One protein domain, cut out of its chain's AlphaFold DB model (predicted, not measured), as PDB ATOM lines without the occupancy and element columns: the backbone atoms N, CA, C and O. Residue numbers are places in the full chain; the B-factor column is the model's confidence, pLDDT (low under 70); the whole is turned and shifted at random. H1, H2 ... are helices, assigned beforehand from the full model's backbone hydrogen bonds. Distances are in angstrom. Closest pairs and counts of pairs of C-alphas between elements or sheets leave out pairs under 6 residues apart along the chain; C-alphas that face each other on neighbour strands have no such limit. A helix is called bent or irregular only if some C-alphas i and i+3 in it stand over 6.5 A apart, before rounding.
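This is residues 2 to 54 of the 65 residues of the protein "Ribonuclease P protein component" of Sporolactobacillus inulinus (UniProt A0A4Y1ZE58). Two helices, H1 and H3, meet at a steep angle: residues 39 to 43 of H3 pack on residues 8 to 12 of H1, and the rest of H3 slants away from H1. A long link with no named element, residues 16 to 31, leaves the end of H1, swings out round Gly 23 and folds back to the small helix H2, which lies near residue 5 of H1. The printed part has 53 residues with three named helices, in the order H1, H2, H3, and no named strand; the class is all helix. The whole is compact, with a radius of gyration of the C-alphas of 10.9 A, yet elongated, spanning 31 by 19 by 18 A.

H1, residues 2 to 15, touches H3, residues 39 to 52, with residues 8 to 12 alone, and H3 touches H1 with residues 39 to 43 alone. Their closest C-alphas, those of Ile 12 and Arg 43, are 6.2 A apart. The two run the same way at a steep tilt of 60 degrees. H2, residues 32 to 36, is close to H1 but not clearly touching; the closest C-alphas, those of Ile 5 and Ser 35, are 7.4 A apart. H2 is also close to H3 but not clearly touching, with the C-alphas of Val 34 and Met 42 closest at 6.9 A. In H1 and H3 every O i to N i+4 pair is within hydrogen-bond range; in H2 it is 0 of 1, with 2 of 2 O i to N i+3 pairs within range.

H1 begins at C-alpha 2, at (3.015, 43.980, 11.616), and is 20.4 A long. H2 is neither bent nor irregular, but only just: C-alphas 33 and 36 are 6.2 A apart. H3 is 20.0 A long and ends at C-alpha 52, at (-7.151, 41.374, -11.041).

The C-alphas farthest apart, those of Gly 23 and Thr 36, are 32.0 A apart. The link from H1 to H2 is long, with 16 residues; that from H2 to H3 is tight, with 2. The printed part has no cut. Its mean pLDDT is 92.6, and no printed residue is under 70.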
ATOM      1  N   ARG A   2       3.425  45.249  12.275       88.19
ATOM      2  CA  ARG A   2       3.015  43.980  11.616       88.19
ATOM      3  C   ARG A   2       1.618  43.472  12.011       88.19
ATOM      4  O   ARG A   2       0.850  43.051  11.155       88.19
ATOM      5  N   ASN A   3       1.293  43.499  13.304       92.19
ATOM      6  CA  ASN A   3       0.012  42.988  13.808       92.19
ATOM      7  C   ASN A   3      -1.180  43.845  13.363       92.19
ATOM      8  O   ASN A   3      -2.256  43.313  13.120       92.19
ATOM      9  N   HIS A   4      -0.978  45.155  13.222       89.88
ATOM     10  CA  HIS A   4      -1.998  46.083  12.741       89.88
ATOM     11  C   HIS A   4      -2.316  45.830  11.261       89.88
ATOM     12  O   HIS A   4      -3.481  45.641  10.930       89.88
ATOM     13  N   ILE A   5      -1.288  45.642  10.422       92.88
ATOM     14  CA  ILE A   5      -1.452  45.232   9.014       92.88
ATOM     15  C   ILE A   5      -2.212  43.901   8.919       92.88
ATOM     16  O   ILE A   5      -3.190  43.790   8.185       92.88
ATOM     17  N   LYS A   6      -1.815  42.894   9.713       92.94
ATOM     18  CA  LYS A   6      -2.523  41.603   9.768       92.94
ATOM     19  C   LYS A   6      -3.989  41.761  10.186       92.94
ATOM     20  O   LYS A   6      -4.839  41.061   9.647       92.94
ATOM     21  N   ARG A   7      -4.288  42.653  11.139       93.56
ATOM     22  CA  ARG A   7      -5.658  42.912  11.605       93.56
ATOM     23  C   ARG A   7      -6.515  43.521  10.497       93.56
ATOM     24  O   ARG A   7      -7.590  42.999  10.247       93.56
ATOM     25  N   TYR A   8      -6.011  44.537   9.802       94.31
ATOM     26  CA  TYR A   8      -6.725  45.161   8.685       94.31
ATOM     27  C   TYR A   8      -6.966  44.195   7.533       94.31
ATOM     28  O   TYR A   8      -8.080  44.119   7.032       94.31
ATOM     29  N   ILE A   9      -5.967  43.394   7.155       93.88
ATOM     30  CA  ILE A   9      -6.153  42.380   6.109       93.88
ATOM     31  C   ILE A   9      -7.264  41.401   6.501       93.88
ATOM     32  O   ILE A   9      -8.133  41.132   5.681       93.88
ATOM     33  N   LYS A  10      -7.276  40.908   7.749       93.69
ATOM     34  CA  LYS A  10      -8.334  40.005   8.232       93.69
ATOM     35  C   LYS A  10      -9.714  40.658   8.220       93.69
ATOM     36  O   LYS A  10     -10.679  40.006   7.844       93.69
ATOM     37  N   GLU A  11      -9.807  41.916   8.638       95.31
ATOM     38  CA  GLU A  11     -11.059  42.677   8.651       95.31
ATOM     39  C   GLU A  11     -11.611  42.866   7.233       95.31
ATOM     40  O   GLU A  11     -12.757  42.516   6.968       95.31
ATOM     41  N   ILE A  12     -10.759  43.303   6.302       94.25
ATOM     42  CA  ILE A  12     -11.109  43.471   4.889       94.25
ATOM     43  C   ILE A  12     -11.522  42.129   4.267       94.25
ATOM     44  O   ILE A  12     -12.529  42.059   3.572       94.25
ATOM     45  N   PHE A  13     -10.782  41.044   4.522       92.69
ATOM     46  CA  PHE A  13     -11.141  39.714   4.013       92.69
ATOM     47  C   PHE A  13     -12.477  39.221   4.564       92.69
ATOM     48  O   PHE A  13     -13.264  38.652   3.816       92.69
ATOM     49  N   ARG A  14     -12.752  39.462   5.850       93.12
ATOM     50  CA  ARG A  14     -14.026  39.095   6.473       93.12
ATOM     51  C   ARG A  14     -15.201  39.841   5.846       93.12
ATOM     52  O   ARG A  14     -16.253  39.247   5.669       93.12
ATOM     53  N   GLU A  15     -15.018  41.106   5.479       92.38
ATOM     54  CA  GLU A  15     -16.041  41.885   4.773       92.38
ATOM     55  C   GLU A  15     -16.367  41.326   3.378       92.38
ATOM     56  O   GLU A  15     -17.504  41.416   2.918       92.38
ATOM     57  N   PHE A  16     -15.379  40.749   2.693       91.06
ATOM     58  CA  PHE A  16     -15.544  40.193   1.351       91.06
ATOM     59  C   PHE A  16     -15.712  38.670   1.328       91.06
ATOM     60  O   PHE A  16     -15.741  38.107   0.238       91.06
ATOM     61  N   ALA A  17     -15.835  38.008   2.483       89.69
ATOM     62  CA  ALA A  17     -15.835  36.549   2.588       89.69
ATOM     63  C   ALA A  17     -16.879  35.892   1.671       89.69
ATOM     64  O   ALA A  17     -16.527  35.019   0.885       89.69
ATOM     65  N   ASP A  18     -18.112  36.405   1.669       90.50
ATOM     66  CA  ASP A  18     -19.225  35.875   0.860       90.50
ATOM     67  C   ASP A  18     -19.059  36.102  -0.654       90.50
ATOM     68  O   ASP A  18     -19.855  35.638  -1.467       90.50
ATOM     69  N   ARG A  19     -18.050  36.881  -1.047       91.62
ATOM     70  CA  ARG A  19     -17.785  37.283  -2.432       91.62
ATOM     71  C   ARG A  19     -16.470  36.730  -2.961       91.62
ATOM     72  O   ARG A  19     -16.181  36.919  -4.144       91.62
ATOM     73  N   LEU A  20     -15.652  36.148  -2.094       92.00
ATOM     74  CA  LEU A  20     -14.410  35.510  -2.485       92.00
ATOM     75  C   LEU A  20     -14.718  34.128  -3.052       92.00
ATOM     76  O   LEU A  20     -15.567  33.406  -2.537       92.00
ATOM     77  N   GLU A  21     -14.019  33.772  -4.119       91.56
ATOM     78  CA  GLU A  21     -14.125  32.451  -4.721       91.56
ATOM     79  C   GLU A  21     -13.717  31.375  -3.701       91.56
ATOM     80  O   GLU A  21     -12.628  31.428  -3.111       91.56
ATOM     81  N   ALA A  22     -14.621  30.423  -3.465       89.12
ATOM     82  CA  ALA A  22     -14.395  29.301  -2.564       89.12
ATOM     83  C   ALA A  22     -13.456  28.262  -3.197       89.12
ATOM     84  O   ALA A  22     -13.349  28.163  -4.415       89.12
ATOM     85  N   GLY A  23     -12.783  27.465  -2.362       89.56
ATOM     86  CA  GLY A  23     -11.862  26.415  -2.817       89.56
ATOM     87  C   GLY A  23     -10.445  26.894  -3.158       89.56
ATOM     88  O   GLY A  23      -9.596  26.067  -3.475       89.56
ATOM     89  N   ASN A  24     -10.173  28.198  -3.041       90.19
ATOM     90  CA  ASN A  24      -8.852  28.785  -3.258       90.19
ATOM     91  C   ASN A  24      -8.098  29.028  -1.940       90.19
ATOM     92  O   ASN A  24      -8.665  29.544  -0.974       90.19
ATOM     93  N   ASP A  25      -6.788  28.774  -1.950       92.88
ATOM     94  CA  ASP A  25      -5.872  29.193  -0.887       92.88
ATOM     95  C   ASP A  25      -5.317  30.597  -1.165       92.88
ATOM     96  O   ASP A  25      -4.662  30.854  -2.178       92.88
ATOM     97  N   TYR A  26      -5.539  31.528  -0.234       92.12
ATOM     98  CA  TYR A  26      -5.119  32.923  -0.383       92.12
ATOM     99  C   TYR A  26      -3.851  33.226   0.421       92.12
ATOM    100  O   TYR A  26      -3.879  33.324   1.650       92.12
ATOM    101  N   ILE A  27      -2.741  33.480  -0.277       93.00
ATOM    102  CA  ILE A  27      -1.490  33.959   0.328       93.00
ATOM    103  C   ILE A  27      -1.322  35.452   0.031       93.00
ATOM    104  O   ILE A  27      -1.089  35.861  -1.104       93.00
ATOM    105  N   ILE A  28      -1.404  36.285   1.072       91.50
ATOM    106  CA  ILE A  28      -1.235  37.740   0.956       91.50
ATOM    107  C   ILE A  28       0.165  38.158   1.399       91.50
ATOM    108  O   ILE A  28       0.536  38.020   2.565       91.50
ATOM    109  N   ILE A  29       0.920  38.744   0.469       91.56
ATOM    110  CA  ILE A  29       2.264  39.276   0.713       91.56
ATOM    111  C   ILE A  29       2.192  40.802   0.773       91.56
ATOM    112  O   ILE A  29       2.125  41.492  -0.246       91.56
ATOM    113  N   SER A  30       2.219  41.354   1.985       91.88
ATOM    114  CA  SER A  30       2.271  42.804   2.183       91.88
ATOM    115  C   SER A  30       3.662  43.345   1.848       91.88
ATOM    116  O   SER A  30       4.645  43.013   2.509       91.88
ATOM    117  N   ARG A  31       3.748  44.214   0.836       92.62
ATOM    118  CA  ARG A  31       4.994  44.906   0.468       92.62
ATOM    119  C   ARG A  31       5.229  46.128   1.369       92.62
ATOM    120  O   ARG A  31       4.296  46.635   1.986       92.62
ATOM    121  N   LYS A  32       6.464  46.646   1.387       89.94
ATOM    122  CA  LYS A  32       6.884  47.813   2.195       89.94
ATOM    123  C   LYS A  32       5.903  49.008   2.182       89.94
ATOM    124  O   LYS A  32       5.667  49.537   3.260       89.94
ATOM    125  N   PRO A  33       5.265  49.401   1.057       89.81
ATOM    126  CA  PRO A  33       4.343  50.547   1.035       89.81
ATOM    127  C   PRO A  33       3.128  50.427   1.966       89.81
ATOM    128  O   PRO A  33       2.546  51.432   2.352       89.81
ATOM    129  N   VAL A  34       2.747  49.210   2.360       91.69
ATOM    130  CA  VAL A  34       1.582  48.961   3.224       91.69
ATOM    131  C   VAL A  34       1.784  49.527   4.637       91.69
ATOM    132  O   VAL A  34       0.809  49.782   5.337       91.69
ATOM    133  N   SER A  35       3.028  49.770   5.069       90.19
ATOM    134  CA  SER A  35       3.314  50.278   6.418       90.19
ATOM    135  C   SER A  35       2.830  51.706   6.675       90.19
ATOM    136  O   SER A  35       2.738  52.094   7.835       90.19
ATOM    137  N   THR A  36       2.564  52.486   5.627       91.88
ATOM    138  CA  THR A  36       2.100  53.880   5.728       91.88
ATOM    139  C   THR A  36       0.662  54.063   5.244       91.88
ATOM    140  O   THR A  36       0.166  55.182   5.255       91.88
ATOM    141  N   MET A  37      -0.003  52.988   4.810       93.38
ATOM    142  CA  MET A  37      -1.372  53.050   4.299       93.38
ATOM    143  C   MET A  37      -2.395  53.089   5.434       93.38
ATOM    144  O   MET A  37      -2.318  52.338   6.411       93.38
ATOM    145  N   THR A  38      -3.416  53.914   5.252       93.50
ATOM    146  CA  THR A  38      -4.651  53.888   6.037       93.50
ATOM    147  C   THR A  38      -5.461  52.621   5.747       93.50
ATOM    148  O   THR A  38      -5.258  51.930   4.742       93.50
ATOM    149  N   HIS A  39      -6.440  52.319   6.605       92.25
ATOM    150  CA  HIS A  39      -7.364  51.201   6.387       92.25
ATOM    151  C   HIS A  39      -8.063  51.282   5.017       92.25
ATOM    152  O   HIS A  39      -8.132  50.296   4.284       92.25
ATOM    153  N   GLN A  40      -8.533  52.475   4.637       94.50
ATOM    154  CA  GLN A  40      -9.252  52.687   3.381       94.50
ATOM    155  C   GLN A  40      -8.351  52.486   2.153       94.50
ATOM    156  O   GLN A  40      -8.787  51.903   1.160       94.50
ATOM    157  N   GLU A  41      -7.096  52.933   2.209       95.19
ATOM    158  CA  GLU A  41      -6.118  52.707   1.138       95.19
ATOM    159  C   GLU A  41      -5.761  51.227   1.009       95.19
ATOM    160  O   GLU A  41      -5.764  50.687  -0.100       95.19
ATOM    161  N   MET A  42      -5.537  50.547   2.139       94.50
ATOM    162  CA  MET A  42      -5.257  49.112   2.159       94.50
ATOM    163  C   MET A  42      -6.426  48.319   1.575       94.50
ATOM    164  O   MET A  42      -6.214  47.444   0.737       94.50
ATOM    165  N   ARG A  43      -7.661  48.683   1.931       95.19
ATOM    166  CA  ARG A  43      -8.879  48.099   1.364       95.19
ATOM    167  C   ARG A  43      -8.958  48.292  -0.147       95.19
ATOM    168  O   ARG A  43      -9.166  47.317  -0.867       95.19
ATOM    169  N   LYS A  44      -8.770  49.519  -0.645       95.44
ATOM    170  CA  LYS A  44      -8.774  49.799  -2.093       95.44
ATOM    171  C   LYS A  44      -7.703  48.981  -2.824       95.44
ATOM    172  O   LYS A  44      -7.989  48.414  -3.878       95.44
ATOM    173  N   SER A  45      -6.504  48.880  -2.248       94.88
ATOM    174  CA  SER A  45      -5.396  48.091  -2.798       94.88
ATOM    175  C   SER A  45      -5.726  46.594  -2.859       94.88
ATOM    176  O   SER A  45      -5.581  45.981  -3.917       94.88
ATOM    177  N   LEU A  46      -6.245  46.020  -1.768       94.44
ATOM    178  CA  LEU A  46      -6.629  44.607  -1.705       94.44
ATOM    179  C   LEU A  46      -7.725  44.281  -2.724       94.44
ATOM    180  O   LEU A  46      -7.575  43.348  -3.507       94.44
ATOM    181  N   VAL A  47      -8.787  45.091  -2.776       94.38
ATOM    182  CA  VAL A  47      -9.888  44.915  -3.739       94.38
ATOM    183  C   VAL A  47      -9.375  44.969  -5.177       94.38
ATOM    184  O   VAL A  47      -9.800  44.169  -6.008       94.38
ATOM    185  N   HIS A  48      -8.453  45.883  -5.488       94.69
ATOM    186  CA  HIS A  48      -7.856  45.964  -6.819       94.69
ATOM    187  C   HIS A  48      -7.131  44.667  -7.204       94.69
ATOM    188  O   HIS A  48      -7.350  44.142  -8.297       94.69
ATOM    189  N   VAL A  49      -6.294  44.133  -6.308       94.31
ATOM    190  CA  VAL A  49      -5.535  42.902  -6.565       94.31
ATOM    191  C   VAL A  49      -6.462  41.689  -6.667       94.31
ATOM    192  O   VAL A  49      -6.318  40.909  -7.603       94.31
ATOM    193  N   LEU A  50      -7.462  41.569  -5.789       93.94
ATOM    194  CA  LEU A  50      -8.436  40.472  -5.827       93.94
ATOM    195  C   LEU A  50      -9.277  40.490  -7.117       93.94
ATOM    196  O   LEU A  50      -9.500  39.449  -7.730       93.94
ATOM    197  N   LYS A  51      -9.676  41.675  -7.603       92.81
ATOM    198  CA  LYS A  51     -10.337  41.806  -8.914       92.81
ATOM    199  C   LYS A  51      -9.419  41.403 -10.067       92.81
ATOM    200  O   LYS A  51      -9.873  40.732 -10.989       92.81
ATOM    201  N   LYS A  52      -8.136  41.784 -10.024       94.00
ATOM    202  CA  LYS A  52      -7.151  41.374 -11.041       94.00
ATOM    203  C   LYS A  52      -6.908  39.868 -11.053       94.00
ATOM    204  O   LYS A  52      -6.772  39.301 -12.129       94.00
ATOM    205  N   ALA A  53      -6.906  39.238  -9.881       93.31
ATOM    206  CA  ALA A  53      -6.817  37.791  -9.738       93.31
ATOM    207  C   ALA A  53      -8.119  37.059 -10.124       93.31
ATOM    208  O   ALA A  53      -8.108  35.841 -10.207       93.31
ATOM    209  N   ARG A  54      -9.213  37.789 -10.408       92.38
ATOM    210  CA  ARG A  54     -10.545  37.263 -10.776       92.38
ATOM    211  C   ARG A  54     -11.237  36.424  -9.694       92.38
ATOM    212  O   ARG A  54     -12.204  35.743  -9.996       92.38
TER     213      ARG A  54